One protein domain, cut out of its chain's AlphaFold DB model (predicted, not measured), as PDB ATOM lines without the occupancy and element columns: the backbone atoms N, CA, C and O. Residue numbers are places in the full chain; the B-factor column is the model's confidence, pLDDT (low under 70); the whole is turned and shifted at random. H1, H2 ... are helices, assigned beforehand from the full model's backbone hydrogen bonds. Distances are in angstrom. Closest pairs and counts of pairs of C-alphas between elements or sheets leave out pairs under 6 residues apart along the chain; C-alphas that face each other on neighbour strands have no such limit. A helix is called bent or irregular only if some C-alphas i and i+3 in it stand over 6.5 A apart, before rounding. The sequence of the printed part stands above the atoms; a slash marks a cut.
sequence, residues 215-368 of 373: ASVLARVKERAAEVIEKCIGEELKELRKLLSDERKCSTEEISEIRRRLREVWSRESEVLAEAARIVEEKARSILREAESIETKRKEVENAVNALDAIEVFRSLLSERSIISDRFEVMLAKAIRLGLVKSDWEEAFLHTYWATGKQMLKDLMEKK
ATOM      1  N   ALA A 215      51.054  -6.722  -5.979       92.62
ATOM      2  CA  ALA A 215      50.697  -5.308  -6.107       92.62
ATOM      3  C   ALA A 215      49.176  -5.093  -6.165       92.62
ATOM      4  O   ALA A 215      48.649  -4.173  -5.556       92.62
ATOM      5  N   SER A 216      48.458  -5.964  -6.878       92.56
ATOM      6  CA  SER A 216      47.027  -5.798  -7.127       92.56
ATOM      7  C   SER A 216      46.176  -6.086  -5.890       92.56
ATOM      8  O   SER A 216      45.282  -5.307  -5.563       92.56
ATOM      9  N   VAL A 217      46.475  -7.168  -5.161       95.12
ATOM     10  CA  VAL A 217      45.778  -7.509  -3.911       95.12
ATOM     11  C   VAL A 217      46.059  -6.458  -2.838       95.12
ATOM     12  O   VAL A 217      45.121  -5.969  -2.211       95.12
ATOM     13  N   LEU A 218      47.327  -6.076  -2.650       95.69
ATOM     14  CA  LEU A 218      47.700  -5.090  -1.634       95.69
ATOM     15  C   LEU A 218      47.088  -3.717  -1.925       95.69
ATOM     16  O   LEU A 218      46.481  -3.139  -1.024       95.69
ATOM     17  N   ALA A 219      47.157  -3.239  -3.172       95.62
ATOM     18  CA  ALA A 219      46.548  -1.971  -3.565       95.62
ATOM     19  C   ALA A 219      45.036  -1.958  -3.294       95.62
ATOM     20  O   ALA A 219      44.548  -1.016  -2.682       95.62
ATOM     21  N   ARG A 220      44.283  -3.018  -3.640       95.62
ATOM     22  CA  ARG A 220      42.827  -3.081  -3.372       95.62
ATOM     23  C   ARG A 220      42.489  -3.016  -1.884       95.62
ATOM     24  O   ARG A 220      41.541  -2.338  -1.484       95.62
ATOM     25  N   VAL A 221      43.239  -3.735  -1.049       97.69
ATOM     26  CA  VAL A 221      43.030  -3.719   0.409       97.69
ATOM     27  C   VAL A 221      43.351  -2.334   0.971       97.69
ATOM     28  O   VAL A 221      42.574  -1.801   1.765       97.69
ATOM     29  N   LYS A 222      44.444  -1.717   0.512       97.69
ATOM     30  CA  LYS A 222      44.862  -0.374   0.923       97.69
ATOM     31  C   LYS A 222      43.939   0.738   0.413       97.69
ATOM     32  O   LYS A 222      43.654   1.668   1.159       97.69
ATOM     33  N   GLU A 223      43.379   0.618  -0.789       96.56
ATOM     34  CA  GLU A 223      42.346   1.520  -1.323       96.56
ATOM     35  C   GLU A 223      41.103   1.532  -0.428       96.56
ATOM     36  O   GLU A 223      40.599   2.600  -0.077       96.56
ATOM     37  N   ARG A 224      40.646   0.353   0.011       97.38
ATOM     38  CA  ARG A 224      39.526   0.240   0.956       97.38
ATOM     39  C   ARG A 224      39.892   0.766   2.342       97.38
ATOM     40  O   ARG A 224      39.050   1.361   3.009       97.38
ATOM     41  N   ALA A 225      41.137   0.586   2.784       97.88
ATOM     42  CA  ALA A 225      41.608   1.167   4.040       97.88
ATOM     43  C   ALA A 225      41.577   2.702   3.971       97.88
ATOM     44  O   ALA A 225      41.057   3.344   4.881       97.88
ATOM     45  N   ALA A 226      42.034   3.284   2.857       96.50
ATOM     46  CA  ALA A 226      41.955   4.718   2.604       96.50
ATOM     47  C   ALA A 226      40.503   5.227   2.637       96.50
ATOM     48  O   ALA A 226      40.245   6.239   3.277       96.50
ATOM     49  N   GLU A 227      39.534   4.500   2.067       95.44
ATOM     50  CA  GLU A 227      38.102   4.851   2.171       95.44
ATOM     51  C   GLU A 227      37.598   4.914   3.621       95.44
ATOM     52  O   GLU A 227      36.757   5.750   3.955       95.44
ATOM     53  N   VAL A 228      38.077   4.026   4.498       96.50
ATOM     54  CA  VAL A 228      37.723   4.057   5.926       96.50
ATOM     55  C   VAL A 228      38.349   5.271   6.614       96.50
ATOM     56  O   VAL A 228      37.673   5.934   7.400       96.50
ATOM     57  N   ILE A 229      39.600   5.598   6.289       95.75
ATOM     58  CA  ILE A 229      40.312   6.751   6.855       95.75
ATOM     59  C   ILE A 229      39.667   8.069   6.395       95.75
ATOM     60  O   ILE A 229      39.427   8.956   7.216       95.75
ATOM     61  N   GLU A 230      39.294   8.182   5.118       92.44
ATOM     62  CA  GLU A 230      38.638   9.368   4.541       92.44
ATOM     63  C   GLU A 230      37.311   9.701   5.223       92.44
ATOM     64  O   GLU A 230      36.987  10.873   5.402       92.44
ATOM     65  N   LYS A 231      36.555   8.697   5.687       91.06
ATOM     66  CA  LYS A 231      35.329   8.937   6.473       91.06
ATOM     67  C   LYS A 231      35.603   9.687   7.779       91.06
ATOM     68  O   LYS A 231      34.687  10.306   8.320       91.06
ATOM     69  N   CYS A 232      36.832   9.621   8.294       90.25
ATOM     70  CA  CYS A 232      37.254  10.351   9.479       90.25
ATOM     71  C   CYS A 232      37.817  11.735   9.130       90.25
ATOM     72  O   CYS A 232      37.374  12.711   9.730       90.25
ATOM     73  N   ILE A 233      38.743  11.854   8.173       88.69
ATOM     74  CA  ILE A 233      39.513  13.103   7.950       88.69
ATOM     75  C   ILE A 233      39.163  13.879   6.667       88.69
ATOM     76  O   ILE A 233      39.592  15.013   6.497       88.69
ATOM     77  N   GLY A 234      38.316  13.342   5.787       80.81
ATOM     78  CA  GLY A 234      37.872  14.035   4.572       80.81
ATOM     79  C   GLY A 234      38.921  14.060   3.451       80.81
ATOM     80  O   GLY A 234      39.612  13.072   3.216       80.81
ATOM     81  N   GLU A 235      39.013  15.176   2.716       72.19
ATOM     82  CA  GLU A 235      39.799  15.304   1.468       72.19
ATOM     83  C   GLU A 235      41.333  15.287   1.636       72.19
ATOM     84  O   GLU A 235      42.065  15.366   0.647       72.19
ATOM     85  N   GLU A 236      41.838  15.164   2.862       71.31
ATOM     86  CA  GLU A 236      43.272  15.195   3.183       71.31
ATOM     87  C   GLU A 236      44.066  14.004   2.599       71.31
ATOM     88  O   GLU A 236      45.292  13.995   2.644       71.31
ATOM     89  N   LEU A 237      43.398  13.029   1.968       82.81
ATOM     90  CA  LEU A 237      44.015  11.835   1.372       82.81
ATOM     91  C   LEU A 237      44.201  11.873  -0.156       82.81
ATOM     92  O   LEU A 237      44.518  10.847  -0.764       82.81
ATOM     93  N   LYS A 238      44.079  13.042  -0.807       86.25
ATOM     94  CA  LYS A 238      44.295  13.174  -2.268       86.25
ATOM     95  C   LYS A 238      45.648  12.628  -2.738       86.25
ATOM     96  O   LYS A 238      45.709  11.972  -3.778       86.25
ATOM     97  N   GLU A 239      46.726  12.870  -1.987       90.81
ATOM     98  CA  GLU A 239      48.042  12.315  -2.327       90.81
ATOM     99  C   GLU A 239      48.075  10.789  -2.173       90.81
ATOM    100  O   GLU A 239      48.544  10.101  -3.080       90.81
ATOM    101  N   LEU A 240      47.501  10.249  -1.091       92.44
ATOM    102  CA  LEU A 240      47.426   8.804  -0.864       92.44
ATOM    103  C   LEU A 240      46.676   8.093  -1.999       92.44
ATOM    104  O   LEU A 240      47.129   7.066  -2.496       92.44
ATOM    105  N   ARG A 241      45.570   8.672  -2.484       91.50
ATOM    106  CA  ARG A 241      44.819   8.143  -3.637       91.50
ATOM    107  C   ARG A 241      45.650   8.092  -4.916       91.50
ATOM    108  O   ARG A 241      45.538   7.136  -5.682       91.50
ATOM    109  N   LYS A 242      46.493   9.101  -5.148       93.12
ATOM    110  CA  LYS A 242      47.414   9.110  -6.290       93.12
ATOM    111  C   LYS A 242      48.455   7.995  -6.161       93.12
ATOM    112  O   LYS A 242      48.667   7.272  -7.130       93.12
ATOM    113  N   LEU A 243      49.048   7.832  -4.977       95.25
ATOM    114  CA  LEU A 243      50.035   6.783  -4.706       95.25
ATOM    115  C   LEU A 243      49.449   5.379  -4.905       95.25
ATOM    116  O   LEU A 243      50.044   4.582  -5.622       95.25
ATOM    117  N   LEU A 244      48.238   5.124  -4.405       94.12
ATOM    118  CA  LEU A 244      47.527   3.856  -4.607       94.12
ATOM    119  C   LEU A 244      47.246   3.560  -6.088       94.12
ATOM    120  O   LEU A 244      47.391   2.428  -6.552       94.12
ATOM    121  N   SER A 245      46.893   4.588  -6.869       92.50
ATOM    122  CA  SER A 245      46.747   4.443  -8.322       92.50
ATOM    123  C   SER A 245      48.070   4.065  -8.993       92.50
ATOM    124  O   SER A 245      48.081   3.241  -9.910       92.50
ATOM    125  N   ASP A 246      49.185   4.641  -8.546       93.06
ATOM    126  CA  ASP A 246      50.516   4.329  -9.067       93.06
ATOM    127  C   ASP A 246      50.995   2.932  -8.633       93.06
ATOM    128  O   ASP A 246      51.588   2.216  -9.446       93.06
ATOM    129  N   GLU A 247      50.658   2.494  -7.417       94.19
ATOM    130  CA  GLU A 247      50.865   1.122  -6.950       94.19
ATOM    131  C   GLU A 247      50.138   0.119  -7.848       94.19
ATOM    132  O   GLU A 247      50.740  -0.829  -8.358       94.19
ATOM    133  N   ARG A 248      48.848   0.349  -8.110       91.44
ATOM    134  CA  ARG A 248      48.025  -0.549  -8.929       91.44
ATOM    135  C   ARG A 248      48.596  -0.732 -10.336       91.44
ATOM    136  O   ARG A 248      48.589  -1.848 -10.865       91.44
ATOM    137  N   LYS A 249      49.143   0.336 -10.926       92.06
ATOM    138  CA  LYS A 249      49.808   0.302 -12.243       92.06
ATOM    139  C   LYS A 249      51.074  -0.552 -12.258       92.06
ATOM    140  O   LYS A 249      51.497  -0.951 -13.335       92.06
ATOM    141  N   CYS A 250      51.683  -0.859 -11.112       91.56
ATOM    142  CA  CYS A 250      52.872  -1.710 -11.077       91.56
ATOM    143  C   CYS A 250      52.562  -3.135 -11.564       91.56
ATOM    144  O   CYS A 250      53.422  -3.756 -12.175       91.56
ATOM    145  N   SER A 251      51.337  -3.641 -11.363       88.56
ATOM    146  CA  SER A 251      50.923  -5.022 -11.700       88.56
ATOM    147  C   SER A 251      51.183  -5.454 -13.157       88.56
ATOM    148  O   SER A 251      51.329  -6.649 -13.443       88.56
ATOM    149  N   THR A 252      51.297  -4.510 -14.093       87.25
ATOM    150  CA  THR A 252      51.556  -4.796 -15.511       87.25
ATOM    151  C   THR A 252      53.021  -5.102 -15.819       87.25
ATOM    152  O   THR A 252      53.287  -5.756 -16.824       87.25
ATOM    153  N   GLU A 253      53.950  -4.758 -14.929       91.62
ATOM    154  CA  GLU A 253      55.399  -4.936 -15.111       91.62
ATOM    155  C   GLU A 253      55.880  -6.357 -14.760       91.62
ATOM    156  O   GLU A 253      55.137  -7.168 -14.201       91.62
ATOM    157  N   GLU A 254      57.134  -6.689 -15.066       93.56
ATOM    158  CA  GLU A 254      57.768  -7.927 -14.587       93.56
ATOM    159  C   GLU A 254      58.009  -7.904 -13.064       93.56
ATOM    160  O   GLU A 254      58.090  -6.839 -12.455       93.56
ATOM    161  N   ILE A 255      58.175  -9.074 -12.427       94.00
ATOM    162  CA  ILE A 255      58.255  -9.185 -10.954       94.00
ATOM    163  C   ILE A 255      59.351  -8.296 -10.341       94.00
ATOM    164  O   ILE A 255      59.114  -7.676  -9.301       94.00
ATOM    165  N   SER A 256      60.545  -8.223 -10.939       92.56
ATOM    166  CA  SER A 256      61.633  -7.385 -10.413       92.56
ATOM    167  C   SER A 256      61.288  -5.898 -10.436       92.56
ATOM    168  O   SER A 256      61.610  -5.181  -9.489       92.56
ATOM    169  N   GLU A 257      60.613  -5.454 -11.493       94.56
ATOM    170  CA  GLU A 257      60.224  -4.061 -11.685       94.56
ATOM    171  C   GLU A 257      59.020  -3.692 -10.813       94.56
ATOM    172  O   GLU A 257      59.042  -2.641 -10.172       94.56
ATOM    173  N   ILE A 258      58.041  -4.601 -10.670       94.12
ATOM    174  CA  ILE A 258      56.978  -4.504  -9.657       94.12
ATOM    175  C   ILE A 258      57.612  -4.209  -8.300       94.12
ATOM    176  O   ILE A 258      57.339  -3.186  -7.684       94.12
ATOM    177  N   ARG A 259      58.509  -5.090  -7.850       92.94
ATOM    178  CA  ARG A 259      59.161  -4.995  -6.540       92.94
ATOM    179  C   ARG A 259      59.967  -3.707  -6.365       92.94
ATOM    180  O   ARG A 259      59.951  -3.130  -5.282       92.94
ATOM    181  N   ARG A 260      60.663  -3.246  -7.409       93.62
ATOM    182  CA  ARG A 260      61.415  -1.983  -7.383       93.62
ATOM    183  C   ARG A 260      60.490  -0.782  -7.201       93.62
ATOM    184  O   ARG A 260      60.738   0.030  -6.318       93.62
ATOM    185  N   ARG A 261      59.419  -0.693  -7.990       94.69
ATOM    186  CA  ARG A 261      58.462   0.420  -7.927       94.69
ATOM    187  C   ARG A 261      57.650   0.415  -6.637       94.69
ATOM    188  O   ARG A 261      57.429   1.479  -6.068       94.69
ATOM    189  N   LEU A 262      57.266  -0.763  -6.138       94.56
ATOM    190  CA  LEU A 262      56.582  -0.891  -4.849       94.56
ATOM    191  C   LEU A 262      57.407  -0.283  -3.708       94.56
ATOM    192  O   LEU A 262      56.832   0.424  -2.895       94.56
ATOM    193  N   ARG A 263      58.741  -0.441  -3.686       92.19
ATOM    194  CA  ARG A 263      59.598   0.234  -2.684       92.19
ATOM    195  C   ARG A 263      59.438   1.744  -2.680       92.19
ATOM    196  O   ARG A 263      59.295   2.356  -1.627       92.19
ATOM    197  N   GLU A 264      59.496   2.333  -3.868       93.31
ATOM    198  CA  GLU A 264      59.429   3.781  -4.047       93.31
ATOM    199  C   GLU A 264      58.052   4.312  -3.642       93.31
ATOM    200  O   GLU A 264      57.953   5.327  -2.952       93.31
ATOM    201  N   VAL A 265      56.990   3.598  -4.025       95.50
ATOM    202  CA  VAL A 265      55.613   3.962  -3.678       95.50
ATOM    203  C   VAL A 265      55.357   3.778  -2.182       95.50
ATOM    204  O   VAL A 265      54.904   4.719  -1.537       95.50
ATOM    205  N   TRP A 266      55.707   2.628  -1.599       96.19
ATOM    206  CA  TRP A 266      55.460   2.329  -0.185       96.19
ATOM    207  C   TRP A 266      56.201   3.268   0.767       96.19
ATOM    208  O   TRP A 266      55.650   3.629   1.806       96.19
ATOM    209  N   SER A 267      57.408   3.723   0.408       94.81
ATOM    210  CA  SER A 267      58.120   4.742   1.189       94.81
ATOM    211  C   SER A 267      57.292   6.022   1.314       94.81
ATOM    212  O   SER A 267      57.128   6.552   2.410       94.81
ATOM    213  N   ARG A 268      56.711   6.489   0.204       95.88
ATOM    214  CA  ARG A 268      55.874   7.695   0.180       95.88
ATOM    215  C   ARG A 268      54.518   7.471   0.837       95.88
ATOM    216  O   ARG A 268      54.037   8.338   1.559       95.88
ATOM    217  N   GLU A 269      53.910   6.302   0.631       96.12
ATOM    218  CA  GLU A 269      52.674   5.932   1.324       96.12
ATOM    219  C   GLU A 269      52.873   5.944   2.840       96.12
ATOM    220  O   GLU A 269      52.006   6.434   3.556       96.12
ATOM    221  N   SER A 270      54.022   5.471   3.334       95.56
ATOM    222  CA  SER A 270      54.348   5.495   4.762       95.56
ATOM    223  C   SER A 270      54.371   6.912   5.339       95.56
ATOM    224  O   SER A 270      53.879   7.117   6.448       95.56
ATOM    225  N   GLU A 271      54.933   7.879   4.611       94.44
ATOM    226  CA  GLU A 271      55.002   9.284   5.037       94.44
ATOM    227  C   GLU A 271      53.605   9.912   5.108       94.44
ATOM    228  O   GLU A 271      53.210  10.443   6.147       94.44
ATOM    229  N   VAL A 272      52.818   9.775   4.036       94.19
ATOM    230  CA  VAL A 272      51.451  10.317   3.967       94.19
ATOM    231  C   VAL A 272      50.543   9.659   5.011       94.19
ATOM    232  O   VAL A 272      49.740  10.328   5.664       94.19
ATOM    233  N   LEU A 273      50.687   8.348   5.223       95.56
ATOM    234  CA  LEU A 273      49.906   7.601   6.207       95.56
ATOM    235  C   LEU A 273      50.259   7.991   7.652       95.56
ATOM    236  O   LEU A 273      49.389   7.954   8.521       95.56
ATOM    237  N   ALA A 274      51.514   8.361   7.929       95.12
ATOM    238  CA  ALA A 274      51.921   8.844   9.249       95.12
ATOM    239  C   ALA A 274      51.238  10.174   9.597       95.12
ATOM    240  O   ALA A 274      50.743  10.333  10.715       95.12
ATOM    241  N   GLU A 275      51.141  11.087   8.631       93.69
ATOM    242  CA  GLU A 275      50.428  12.351   8.816       93.69
ATOM    243  C   GLU A 275      48.919  12.128   8.992       93.69
ATOM    244  O   GLU A 275      48.321  12.648   9.935       93.69
ATOM    245  N   ALA A 276      48.312  11.261   8.175       94.00
ATOM    246  CA  ALA A 276      46.908  10.883   8.339       94.00
ATOM    247  C   ALA A 276      46.623  10.310   9.740       94.00
ATOM    248  O   ALA A 276      45.605  10.634  10.352       94.00
ATOM    249  N   ALA A 277      47.536   9.497  10.283       95.69
ATOM    250  CA  ALA A 277      47.415   8.962  11.636       95.69
ATOM    251  C   ALA A 277      47.411  10.058  12.703       95.69
ATOM    252  O   ALA A 277      46.551  10.040  13.585       95.69
ATOM    253  N   ARG A 278      48.315  11.039  12.593       95.31
ATOM    254  CA  ARG A 278      48.376  12.187  13.506       95.31
ATOM    255  C   ARG A 278      47.052  12.955  13.518       95.31
ATOM    256  O   ARG A 278      46.528  13.246  14.592       95.31
ATOM    257  N   ILE A 279      46.479  13.218  12.344       93.94
ATOM    258  CA  ILE A 279      45.217  13.961  12.218       93.94
ATOM    259  C   ILE A 279      44.037  13.160  12.788       93.94
ATOM    260  O   ILE A 279      43.220  13.705  13.533       93.94
ATOM    261  N   VAL A 280      43.958  11.854  12.501       94.62
ATOM    262  CA  VAL A 280      42.925  10.975  13.080       94.62
ATOM    263  C   VAL A 280      43.020  10.959  14.609       94.62
ATOM    264  O   VAL A 280      41.994  11.065  15.282       94.62
ATOM    265  N   GLU A 281      44.227  10.858  15.173       94.50
ATOM    266  CA  GLU A 281      44.432  10.895  16.625       94.50
ATOM    267  C   GLU A 281      44.022  12.236  17.241       94.50
ATOM    268  O   GLU A 281      43.364  12.260  18.284       94.50
ATOM    269  N   GLU A 282      44.391  13.356  16.619       93.50
ATOM    270  CA  GLU A 282      44.002  14.694  17.072       93.50
ATOM    271  C   GLU A 282      42.485  14.862  17.062       93.50
ATOM    272  O   GLU A 282      41.907  15.316  18.056       93.50
ATOM    273  N   LYS A 283      41.827  14.398  15.998       90.81
ATOM    274  CA  LYS A 283      40.369  14.404  15.888       90.81
ATOM    275  C   LYS A 283      39.713  13.526  16.951       90.81
ATOM    276  O   LYS A 283      38.785  13.979  17.617       90.81
ATOM    277  N   ALA A 284      40.222  12.314  17.179       90.06
ATOM    278  CA  ALA A 284      39.730  11.429  18.236       90.06
ATOM    279  C   ALA A 284      39.837  12.085  19.625       90.06
ATOM    280  O   ALA A 284      38.894  12.037  20.417       90.06
ATOM    281  N   ARG A 285      40.972  12.738  19.916       91.00
ATOM    282  CA  ARG A 285      41.196  13.451  21.184       91.00
ATOM    283  C   ARG A 285      40.280  14.664  21.331       91.00
ATOM    284  O   ARG A 285      39.771  14.873  22.429       91.00
ATOM    285  N   SER A 286      40.072  15.446  20.271       90.50
ATOM    286  CA  SER A 286      39.143  16.590  20.268       90.50
ATOM    287  C   SER A 286      37.710  16.129  20.545       90.50
ATOM    288  O   SER A 286      37.109  16.616  21.500       90.50
ATOM    289  N   ILE A 287      37.223  15.090  19.848       87.75
ATOM    290  CA  ILE A 287      35.885  14.514  20.078       87.75
ATOM    291  C   ILE A 287      35.690  14.140  21.552       87.75
ATOM    292  O   ILE A 287      34.668  14.479  22.140       87.75
ATOM    293  N   LEU A 288      36.668  13.468  22.166       86.31
ATOM    294  CA  LEU A 288      36.578  13.045  23.566       86.31
ATOM    295  C   LEU A 288      36.638  14.211  24.562       86.31
ATOM    296  O   LEU A 288      36.036  14.126  25.628       86.31
ATOM    297  N   ARG A 289      37.376  15.279  24.245       89.06
ATOM    298  CA  ARG A 289      37.521  16.457  25.117       89.06
ATOM    299  C   ARG A 289      36.327  17.404  25.039       89.06
ATOM    300  O   ARG A 289      36.038  18.074  26.022       89.06
ATOM    301  N   GLU A 290      35.664  17.464  23.888       85.94
ATOM    302  CA  GLU A 290      34.544  18.374  23.613       85.94
ATOM    303  C   GLU A 290      33.169  17.715  23.810       85.94
ATOM    304  O   GLU A 290      32.143  18.389  23.757       85.94
ATOM    305  N   ALA A 291      33.114  16.397  24.032       81.25
ATOM    306  CA  ALA A 291      31.858  15.677  24.209       81.25
ATOM    307  C   ALA A 291      31.144  16.067  25.515       81.25
ATOM    308  O   ALA A 291      31.559  15.678  26.604       81.25
ATOM    309  N   GLU A 292      29.994  16.735  25.396       81.06
ATOM    310  CA  GLU A 292      29.066  16.947  26.520       81.06
ATOM    311  C   GLU A 292      28.442  15.628  27.016       81.06
ATOM    312  O   GLU A 292      28.111  15.482  28.191       81.06
ATOM    313  N   SER A 293      28.294  14.645  26.119       84.00
ATOM    314  CA  SER A 293      27.837  13.285  26.413       84.00
ATOM    315  C   SER A 293      28.529  12.287  25.489       84.00
ATOM    316  O   SER A 293      28.613  12.489  24.279       84.00
ATOM    317  N   ILE A 294      28.992  11.168  26.046       75.44
ATOM    318  CA  ILE A 294      29.645  10.103  25.268       75.44
ATOM    319  C   ILE A 294      28.660   9.468  24.276       75.44
ATOM    320  O   ILE A 294      29.051   9.088  23.172       75.44
ATOM    321  N   GLU A 295      27.375   9.388  24.629       82.44
ATOM    322  CA  GLU A 295      26.378   8.716  23.792       82.44
ATOM    323  C   GLU A 295      26.153   9.444  22.462       82.44
ATOM    324  O   GLU A 295      26.028   8.806  21.420       82.44
ATOM    325  N   THR A 296      26.193  10.780  22.466       81.62
ATOM    326  CA  THR A 296      25.991  11.588  21.252       81.62
ATOM    327  C   THR A 296      27.193  11.539  20.309       81.62
ATOM    328  O   THR A 296      27.036  11.745  19.106       81.62
ATOM    329  N   LYS A 297      28.384  11.214  20.829       86.50
ATOM    330  CA  LYS A 297      29.647  11.157  20.078       86.50
ATOM    331  C   LYS A 297      30.152   9.745  19.787       86.50
ATOM    332  O   LYS A 297      31.139   9.596  19.066       86.50
ATOM    333  N   ARG A 298      29.456   8.702  20.257       88.06
ATOM    334  CA  ARG A 298      29.840   7.286  20.091       88.06
ATOM    335  C   ARG A 298      30.221   6.931  18.649       88.06
ATOM    336  O   ARG A 298      31.270   6.338  18.428       88.06
ATOM    337  N   LYS A 299      29.409   7.342  17.670       90.06
ATOM    338  CA  LYS A 299      29.650   7.062  16.243       90.06
ATOM    339  C   LYS A 299      30.903   7.757  15.698       90.06
ATOM    340  O   LYS A 299      31.613   7.190  14.876       90.06
ATOM    341  N   GLU A 300      31.181   8.983  16.137       89.56
ATOM    342  CA  GLU A 300      32.381   9.724  15.724       89.56
ATOM    343  C   GLU A 300      33.646   9.081  16.311       89.56
ATOM    344  O   GLU A 300      34.632   8.908  15.595       89.56
ATOM    345  N   VAL A 301      33.588   8.646  17.575       88.50
ATOM    346  CA  VAL A 301      34.664   7.874  18.217       88.50
ATOM    347  C   VAL A 301      34.881   6.543  17.495       88.50
ATOM    348  O   VAL A 301      36.016   6.199  17.180       88.50
ATOM    349  N   GLU A 302      33.811   5.816  17.173       91.88
ATOM    350  CA  GLU A 302      33.889   4.554  16.432       91.88
ATOM    351  C   GLU A 302      34.526   4.741  15.046       91.88
ATOM    352  O   GLU A 302      35.395   3.962  14.656       91.88
ATOM    353  N   ASN A 303      34.165   5.805  14.322       93.25
ATOM    354  CA  ASN A 303      34.793   6.144  13.044       93.25
ATOM    355  C   ASN A 303      36.293   6.428  13.194       93.25
ATOM    356  O   ASN A 303      37.082   5.965  12.370       93.25
ATOM    357  N   ALA A 304      36.696   7.155  14.239       93.94
ATOM    358  CA  ALA A 304      38.103   7.440  14.494       93.94
ATOM    359  C   ALA A 304      38.891   6.168  14.848       93.94
ATOM    360  O   ALA A 304      39.964   5.941  14.295       93.94
ATOM    361  N   VAL A 305      38.336   5.291  15.692       94.81
ATOM    362  CA  VAL A 305      38.944   3.989  16.024       94.81
ATOM    363  C   VAL A 305      39.058   3.103  14.782       94.81
ATOM    364  O   VAL A 305      40.109   2.516  14.538       94.81
ATOM    365  N   ASN A 306      38.015   3.045  13.951       97.38
ATOM    366  CA  ASN A 306      38.049   2.302  12.692       97.38
ATOM    367  C   ASN A 306      39.103   2.854  11.721       97.38
ATOM    368  O   ASN A 306      39.766   2.068  11.048       97.38
ATOM    369  N   ALA A 307      39.290   4.175  11.664       97.12
ATOM    370  CA  ALA A 307      40.342   4.795  10.863       97.12
ATOM    371  C   ALA A 307      41.747   4.447  11.385       97.12
ATOM    372  O   ALA A 307      42.615   4.116  10.581       97.12
ATOM    373  N   LEU A 308      41.967   4.444  12.706       97.19
ATOM    374  CA  LEU A 308      43.241   4.013  13.300       97.19
ATOM    375  C   LEU A 308      43.535   2.534  13.013       97.19
ATOM    376  O   LEU A 308      44.641   2.201  12.593       97.19
ATOM    377  N   ASP A 309      42.541   1.657  13.153       97.94
ATOM    378  CA  ASP A 309      42.688   0.246  12.784       97.94
ATOM    379  C   ASP A 309      42.976   0.080  11.283       97.94
ATOM    380  O   ASP A 309      43.827  -0.725  10.907       97.94
ATOM    381  N   ALA A 310      42.313   0.852  10.415       98.19
ATOM    382  CA  ALA A 310      42.576   0.840   8.978       98.19
ATOM    383  C   ALA A 310      44.003   1.309   8.654       98.19
ATOM    384  O   ALA A 310      44.649   0.722   7.788       98.19
ATOM    385  N   ILE A 311      44.519   2.313   9.370       97.69
ATOM    386  CA  ILE A 311      45.911   2.769   9.268       97.69
ATOM    387  C   ILE A 311      46.883   1.664   9.682       97.69
ATOM    388  O   ILE A 311      47.885   1.451   9.000       97.69
ATOM    389  N   GLU A 312      46.615   0.947  10.775       97.31
ATOM    390  CA  GLU A 312      47.466  -0.170  11.199       97.31
ATOM    391  C   GLU A 312      47.499  -1.288  10.156       97.31
ATOM    392  O   GLU A 312      48.581  -1.766   9.799       97.31
ATOM    393  N   VAL A 313      46.332  -1.652   9.611       98.06
ATOM    394  CA  VAL A 313      46.241  -2.613   8.506       98.06
ATOM    395  C   VAL A 313      47.034  -2.109   7.307       98.06
ATOM    396  O   VAL A 313      47.894  -2.837   6.821       98.06
ATOM    397  N   PHE A 314      46.819  -0.870   6.859       98.00
ATOM    398  CA  PHE A 314      47.539  -0.283   5.725       98.00
ATOM    399  C   PHE A 314      49.053  -0.358   5.947       98.00
ATOM    400  O   PHE A 314      49.779  -0.868   5.095       98.00
ATOM    401  N   ARG A 315      49.533   0.066   7.122       96.81
ATOM    402  CA  ARG A 315      50.957   0.052   7.482       96.81
ATOM    403  C   ARG A 315      51.557  -1.355   7.449       96.81
ATOM    404  O   ARG A 315      52.720  -1.517   7.086       96.81
ATOM    405  N   SER A 316      50.773  -2.379   7.790       96.25
ATOM    406  CA  SER A 316      51.218  -3.776   7.711       96.25
ATOM    407  C   SER A 316      51.473  -4.259   6.275       96.25
ATOM    408  O   SER A 316      52.184  -5.242   6.090       96.25
ATOM    409  N   LEU A 317      50.957  -3.543   5.269       96.44
ATOM    410  CA  LEU A 317      51.055  -3.855   3.838       96.44
ATOM    411  C   LEU A 317      52.080  -2.974   3.092       96.44
ATOM    412  O   LEU A 317      52.088  -2.957   1.862       96.44
ATOM    413  N   LEU A 318      52.921  -2.225   3.819       94.88
ATOM    414  CA  LEU A 318      53.940  -1.313   3.264       94.88
ATOM    415  C   LEU A 318      55.340  -1.932   3.122       94.88
ATOM    416  O   LEU A 318      56.277  -1.256   2.716       94.88
ATOM    417  N   SER A 319      55.514  -3.192   3.509       92.06
ATOM    418  CA  SER A 319      56.728  -3.961   3.226       92.06
ATOM    419  C   SER A 319      56.421  -5.446   3.329       92.06
ATOM    420  O   SER A 319      55.520  -5.850   4.071       92.06
ATOM    421  N   GLU A 320      57.199  -6.287   2.653       89.69
ATOM    422  CA  GLU A 320      57.076  -7.733   2.825       89.69
ATOM    423  C   GLU A 320      57.448  -8.125   4.254       89.69
ATOM    424  O   GLU A 320      56.813  -9.000   4.838       89.69
ATOM    425  N   ARG A 321      58.409  -7.419   4.863       89.19
ATOM    426  CA  ARG A 321      58.803  -7.626   6.262       89.19
ATOM    427  C   ARG A 321      57.645  -7.411   7.239       89.19
ATOM    428  O   ARG A 321      57.497  -8.181   8.188       89.19
ATOM    429  N   SER A 322      56.827  -6.387   7.009       90.94
ATOM    430  CA  SER A 322      55.633  -6.116   7.812       90.94
ATOM    431  C   SER A 322      54.557  -7.179   7.590       90.94
ATOM    432  O   SER A 322      53.945  -7.623   8.562       90.94
ATOM    433  N   ILE A 323      54.380  -7.641   6.346       90.44
ATOM    434  CA  ILE A 323      53.400  -8.680   6.006       90.44
ATOM    435  C   ILE A 323      53.738 -10.003   6.689       90.44
ATOM    436  O   ILE A 323      52.831 -10.713   7.090       90.44
ATOM    437  N   ILE A 324      55.014 -10.354   6.854       90.50
ATOM    438  CA  ILE A 324      55.419 -11.635   7.462       90.50
ATOM    439  C   ILE A 324      55.567 -11.587   8.990       90.50
ATOM    440  O   ILE A 324      56.048 -12.544   9.600       90.50
ATOM    441  N   SER A 325      55.224 -10.458   9.610       90.44
ATOM    442  CA  SER A 325      55.297 -10.281  11.060       90.44
ATOM    443  C   SER A 325      54.403 -11.290  11.783       90.44
ATOM    444  O   SER A 325      53.303 -11.584  11.325       90.44
ATOM    445  N   ASP A 326      54.799 -11.742  12.975       87.38
ATOM    446  CA  ASP A 326      53.963 -12.625  13.804       87.38
ATOM    447  C   ASP A 326      52.620 -11.971  14.213       87.38
ATOM    448  O   ASP A 326      51.700 -12.655  14.645       87.38
ATOM    449  N   ARG A 327      52.470 -10.644  14.055       88.56
ATOM    450  CA  ARG A 327      51.201  -9.931  14.296       88.56
ATOM    451  C   ARG A 327      50.295  -9.819  13.069       88.56
ATOM    452  O   ARG A 327      49.210  -9.248  13.182       88.56
ATOM    453  N   PHE A 328      50.710 -10.307  11.905       90.69
ATOM    454  CA  PHE A 328      49.971 -10.058  10.670       90.69
ATOM    455  C   PHE A 328      48.578 -10.694  10.660       90.69
ATOM    456  O   PHE A 328      47.641 -10.071  10.175       90.69
ATOM    457  N   GLU A 329      48.385 -11.865  11.268       91.12
ATOM    458  CA  GLU A 329      47.046 -12.464  11.389       91.12
ATOM    459  C   GLU A 329      46.074 -11.570  12.175       91.12
ATOM    460  O   GLU A 329      44.896 -11.479  11.832       91.12
ATOM    461  N   VAL A 330      46.566 -10.825  13.174       94.75
ATOM    462  CA  VAL A 330      45.760  -9.821  13.890       94.75
ATOM    463  C   VAL A 330      45.389  -8.666  12.957       94.75
ATOM    464  O   VAL A 330      44.255  -8.188  12.991       94.75
ATOM    465  N   MET A 331      46.314  -8.228  12.098       96.69
ATOM    466  CA  MET A 331      46.032  -7.202  11.084       96.69
ATOM    467  C   MET A 331      45.014  -7.705  10.061       96.69
ATOM    468  O   MET A 331      44.084  -6.983   9.717       96.69
ATOM    469  N   LEU A 332      45.112  -8.961   9.635       95.38
ATOM    470  CA  LEU A 332      44.138  -9.569   8.737       95.38
ATOM    471  C   LEU A 332      42.755  -9.691   9.394       95.38
ATOM    472  O   LEU A 332      41.752  -9.372   8.759       95.38
ATOM    473  N   ALA A 333      42.683 -10.032  10.683       96.25
ATOM    474  CA  ALA A 333      41.428 -10.021  11.432       96.25
ATOM    475  C   ALA A 333      40.801  -8.615  11.485       96.25
ATOM    476  O   ALA A 333      39.599  -8.464  11.251       96.25
ATOM    477  N   LYS A 334      41.609  -7.567  11.715       97.56
ATOM    478  CA  LYS A 334      41.153  -6.168  11.615       97.56
ATOM    479  C   LYS A 334      40.678  -5.827  10.204       97.56
ATOM    480  O   LYS A 334      39.627  -5.209  10.052       97.56
ATOM    481  N   ALA A 335      41.407  -6.263   9.179       98.00
ATOM    482  CA  ALA A 335      41.060  -6.031   7.783       98.00
ATOM    483  C   ALA A 335      39.704  -6.657   7.423       98.00
ATOM    484  O   ALA A 335      38.876  -6.000   6.794       98.00
ATOM    485  N   ILE A 336      39.440  -7.886   7.877       97.00
ATOM    486  CA  ILE A 336      38.152  -8.569   7.697       97.00
ATOM    487  C   ILE A 336      37.041  -7.839   8.465       97.00
ATOM    488  O   ILE A 336      36.006  -7.530   7.876       97.00
ATOM    489  N   ARG A 337      37.263  -7.486   9.742       97.19
ATOM    490  CA  ARG A 337      36.296  -6.732  10.569       97.19
ATOM    491  C   ARG A 337      35.863  -5.427   9.900       97.19
ATOM    492  O   ARG A 337      34.697  -5.052   9.963       97.19
ATOM    493  N   LEU A 338      36.812  -4.735   9.278       97.62
ATOM    494  CA  LEU A 338      36.602  -3.460   8.600       97.62
ATOM    495  C   LEU A 338      36.069  -3.606   7.161       97.62
ATOM    496  O   LEU A 338      35.806  -2.596   6.511       97.62
ATOM    497  N   GLY A 339      35.916  -4.829   6.638       97.62
ATOM    498  CA  GLY A 339      35.492  -5.070   5.253       97.62
ATOM    499  C   GLY A 339      36.537  -4.668   4.200       97.62
ATOM    500  O   GLY A 339      36.188  -4.386   3.050       97.62
ATOM    501  N   LEU A 340      37.816  -4.621   4.591       98.31
ATOM    502  CA  LEU A 340      38.957  -4.294   3.727       98.31
ATOM    503  C   LEU A 340      39.419  -5.482   2.884       98.31
ATOM    504  O   LEU A 340      40.151  -5.283   1.920       98.31
ATOM    505  N   VAL A 341      39.007  -6.698   3.237       97.38
ATOM    506  CA  VAL A 341      39.181  -7.933   2.462       97.38
ATOM    507  C   VAL A 341      37.784  -8.399   2.067       97.38
ATOM    508  O   VAL A 341      36.936  -8.578   2.940       97.38
ATOM    509  N   LYS A 342      37.514  -8.521   0.762       94.06
ATOM    510  CA  LYS A 342      36.154  -8.737   0.230       94.06
ATOM    511  C   LYS A 342      35.957 -10.075  -0.475       94.06
ATOM    512  O   LYS A 342      34.828 -10.392  -0.838       94.06
ATOM    513  N   SER A 343      37.023 -10.838  -0.697       94.12
ATOM    514  CA  SER A 343      36.938 -12.137  -1.366       94.12
ATOM    515  C   SER A 343      37.832 -13.180  -0.712       94.12
ATOM    516  O   SER A 343      38.896 -12.858  -0.176       94.12
ATOM    517  N   ASP A 344      37.433 -14.442  -0.852       95.12
ATOM    518  CA  ASP A 344      38.229 -15.598  -0.434       95.12
ATOM    519  C   ASP A 344      39.603 -15.628  -1.135       95.12
ATOM    520  O   ASP A 344      40.579 -16.099  -0.554       95.12
ATOM    521  N   TRP A 345      39.712 -15.081  -2.355       95.81
ATOM    522  CA  TRP A 345      40.986 -14.937  -3.071       95.81
ATOM    523  C   TRP A 345      41.942 -13.969  -2.376       95.81
ATOM    524  O   TRP A 345      43.120 -14.282  -2.218       95.81
ATOM    525  N   GLU A 346      41.452 -12.807  -1.945       96.00
ATOM    526  CA  GLU A 346      42.264 -11.836  -1.206       96.00
ATOM    527  C   GLU A 346      42.680 -12.394   0.160       96.00
ATOM    528  O   GLU A 346      43.848 -12.293   0.529       96.00
ATOM    529  N   GLU A 347      41.759 -13.041   0.884       96.06
ATOM    530  CA  GLU A 347      42.064 -13.679   2.169       96.06
ATOM    531  C   GLU A 347      43.126 -14.778   2.010       96.06
ATOM    532  O   GLU A 347      44.128 -14.791   2.729       96.06
ATOM    533  N   ALA A 348      42.936 -15.692   1.054       96.19
ATOM    534  CA  ALA A 348      43.879 -16.774   0.801       96.19
ATOM    535  C   ALA A 348      45.242 -16.236   0.353       96.19
ATOM    536  O   ALA A 348      46.277 -16.740   0.797       96.19
ATOM    537  N   PHE A 349      45.273 -15.195  -0.482       96.50
ATOM    538  CA  PHE A 349      46.522 -14.565  -0.896       96.50
ATOM    539  C   PHE A 349      47.291 -13.998   0.304       96.50
ATOM    540  O   PHE A 349      48.467 -14.314   0.474       96.50
ATOM    541  N   LEU A 350      46.634 -13.219   1.169       96.44
ATOM    542  CA  LEU A 350      47.274 -12.617   2.344       96.44
ATOM    543  C   LEU A 350      47.744 -13.680   3.350       96.44
ATOM    544  O   LEU A 350      48.893 -13.630   3.793       96.44
ATOM    545  N   HIS A 351      46.914 -14.686   3.651       95.56
ATOM    546  CA  HIS A 351      47.296 -15.796   4.533       95.56
ATOM    547  C   HIS A 351      48.492 -16.582   3.993       95.56
ATOM    548  O   HIS A 351      49.433 -16.860   4.730       95.56
ATOM    549  N   THR A 352      48.483 -16.942   2.707       95.50
ATOM    550  CA  THR A 352      49.587 -17.710   2.106       95.50
ATOM    551  C   THR A 352      50.879 -16.906   2.038       95.50
ATOM    552  O   THR A 352      51.953 -17.476   2.254       95.50
ATOM    553  N   TYR A 353      50.793 -15.598   1.778       94.62
ATOM    554  CA  TYR A 353      51.953 -14.711   1.771       94.62
ATOM    555  C   TYR A 353      52.612 -14.655   3.148       94.62
ATOM    556  O   TYR A 353      53.826 -14.816   3.253       94.62
ATOM    557  N   TRP A 354      51.813 -14.496   4.205       95.25
ATOM    558  CA  TRP A 354      52.299 -14.520   5.581       95.25
ATOM    559  C   TRP A 354      52.862 -15.892   5.973       95.25
ATOM    560  O   TRP A 354      54.036 -16.000   6.331       95.25
ATOM    561  N   ALA A 355      52.060 -16.954   5.830       93.75
ATOM    562  CA  ALA A 355      52.388 -18.298   6.308       93.75
ATOM    563  C   ALA A 355      53.653 -18.874   5.658       93.75
ATOM    564  O   ALA A 355      54.405 -19.614   6.288       93.75
ATOM    565  N   THR A 356      53.914 -18.525   4.395       92.88
ATOM    566  CA  THR A 356      55.122 -18.963   3.672       92.88
ATOM    567  C   THR A 356      56.206 -17.891   3.588       92.88
ATOM    568  O   THR A 356      57.281 -18.131   3.031       92.88
ATOM    569  N   GLY A 357      55.956 -16.721   4.169       91.44
ATOM    570  CA  GLY A 357      56.761 -15.523   3.996       91.44
ATOM    571  C   GLY A 357      58.169 -15.620   4.572       91.44
ATOM    572  O   GLY A 357      59.117 -15.178   3.931       91.44
ATOM    573  N   LYS A 358      58.341 -16.279   5.728       90.38
ATOM    574  CA  LYS A 358      59.670 -16.520   6.325       90.38
ATOM    575  C   LYS A 358      60.574 -17.318   5.378       90.38
ATOM    576  O   LYS A 358      61.713 -16.930   5.134       90.38
ATOM    577  N   GLN A 359      60.048 -18.394   4.791       91.19
ATOM    578  CA  GLN A 359      60.789 -19.191   3.812       91.19
ATOM    579  C   GLN A 359      60.992 -18.427   2.499       91.19
ATOM    580  O   GLN A 359      62.059 -18.501   1.903       91.19
ATOM    581  N   MET A 360      59.993 -17.663   2.059       91.38
ATOM    582  CA  MET A 360      60.105 -16.831   0.864       91.38
ATOM    583  C   MET A 360      61.217 -15.778   0.994       91.38
ATOM    584  O   MET A 360      61.980 -15.598   0.052       91.38
ATOM    585  N   LEU A 361      61.364 -15.130   2.156       88.94
ATOM    586  CA  LEU A 361      62.481 -14.213   2.400       88.94
ATOM    587  C   LEU A 361      63.833 -14.914   2.363       88.94
ATOM    588  O   LEU A 361      64.771 -14.379   1.779       88.94
ATOM    589  N   LYS A 362      63.927 -16.112   2.948       89.38
ATOM    590  CA  LYS A 362      65.147 -16.919   2.888       89.38
ATOM    591  C   LYS A 362      65.544 -17.208   1.436       89.38
ATOM    592  O   LYS A 362      66.683 -16.947   1.066       89.38
ATOM    593  N   ASP A 363      64.593 -17.632   0.601       90.38
ATOM    594  CA  ASP A 363      64.849 -17.885  -0.824       90.38
ATOM    595  C   ASP A 363      65.341 -16.622  -1.567       90.38
ATOM    596  O   ASP A 363      66.138 -16.707  -2.502       90.38
ATOM    597  N   LEU A 364      64.843 -15.440  -1.184       86.62
ATOM    598  CA  LEU A 364      65.243 -14.164  -1.785       86.62
ATOM    599  C   LEU A 364      66.663 -13.753  -1.371       86.62
ATOM    600  O   LEU A 364      67.437 -13.341  -2.237       86.62
ATOM    601  N   MET A 365      67.010 -13.921  -0.091       83.44
ATOM    602  CA  MET A 365      68.343 -13.631   0.461       83.44
ATOM    603  C   MET A 365      69.422 -14.590  -0.061       83.44
ATOM    604  O   MET A 365      70.569 -14.203  -0.248       83.44
ATOM    605  N   GLU A 366      69.079 -15.854  -0.321       80.50
ATOM    606  CA  GLU A 366      70.025 -16.823  -0.895       80.50
ATOM    607  C   GLU A 366      70.378 -16.491  -2.354       80.50
ATOM    608  O   GLU A 366      71.494 -16.746  -2.806       80.50
ATOM    609  N   LYS A 367      69.444 -15.888  -3.098       68.31
ATOM    610  CA  LYS A 367      69.650 -15.501  -4.501       68.31
ATOM    611  C   LYS A 367      70.426 -14.192  -4.650       68.31
ATOM    612  O   LYS A 367      71.131 -13.989  -5.638       68.31
ATOM    613  N   LYS A 368      70.237 -13.264  -3.717       54.06
ATOM    614  CA  LYS A 368      70.826 -11.931  -3.741       54.06
ATOM    615  C   LYS A 368      71.310 -11.619  -2.341       54.06
ATOM    616  O   LYS A 368      70.512 -11.661  -1.418       54.06
TER     617      LYS A 368
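Overview. This is residues 215 to 368 of the 373 residues of the protein "NDK domain-containing protein" of Candidatus Korarchaeota archaeon (UniProt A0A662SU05). Long helices side by side make an elongated bundle: the two arms of the bent helix H1 fold back on each other, H2 runs along both, and H3 returns beside H2 and H1a. Of the shorter helices that follow, H5 packs on residues 309 to 316 of H3, and residues 362 to 368, of which 362 to 367 belong to H7, stick out at one end of the length, opposite the free tip at residues 289 to 296. The printed part has 154 residues with seven named helices, H1 to H7 in order, and no named strand; its class is all helix. It is compact, with a radius of gyration of the C-alphas of 16.7 A and spans of 60 by 28 by 25 A.

Arrangement. H1, residues 215 to 250, was assigned as one helix by its hydrogen bonds but is bent, with C-alphas 232 and 235 9.8 A apart. Its arms H1a, residues 215 to 232, and H1b, residues 235 to 250, touch, closest at the C-alphas of Ser 216 and Arg 248, 5.6 A, and run opposite ways at a shallow tilt of 6 degrees. H1b and H2, residues 255 to 290, form a helical hairpin, closest at the C-alphas of Cys 250 and Ile 258, 5.2 A. H2 and H3, residues 294 to 316, form another, closest at the C-alphas of Ala 284 and Ala 304, 5.7 A. H3 touches H1a, closest at the C-alphas of Ile 229 and Ala 307, 4.5 A; H1a, H2 and H3 are a bundle, helices side by side. H4, residues 320 to 323, only just touches H3, with 3 pairs of C-alphas within 8 A, and only at the corner. H5, residues 328 to 337, touches H3 at a steep tilt of 43 degrees, closest at the C-alphas of Val 313 and Met 331, 5.3 A. H6, residues 344 to 355, only just touches H5, with 3 pairs of C-alphas within 8 A, in a helical hairpin. H7, residues 357 to 367, and H6 meet only through their link. Every O i to N i+4 pair is within hydrogen-bond range in H5, H6 and H7, against 13 of 14 in H1a, 10 of 12 in H1b, 30 of 32 in H2 and 17 of 19 in H3; H4 is too short for such a pair.

Along the chain. H1a begins at C-alpha 215 (50.697, -5.308, -6.107) and is 25.9 A long; H1b is 24.9 A. H2 is 50.2 A long, with a kink of 31 degrees near residue 267, and ends at C-alpha 290 (34.544, 18.374, 23.613). H3 is 31.1 A, H4 5.0 A, H5 14.1 A, H6 15.9 A and H7 15.4 A.

Size, cuts and confidence. The C-alphas farthest apart, those of Glu 292 and Lys 367, are 60.5 A apart. The printed part has no cut and no long link. Mean pLDDT of the printed part is 92.1; residues 367 to 368 are under 70.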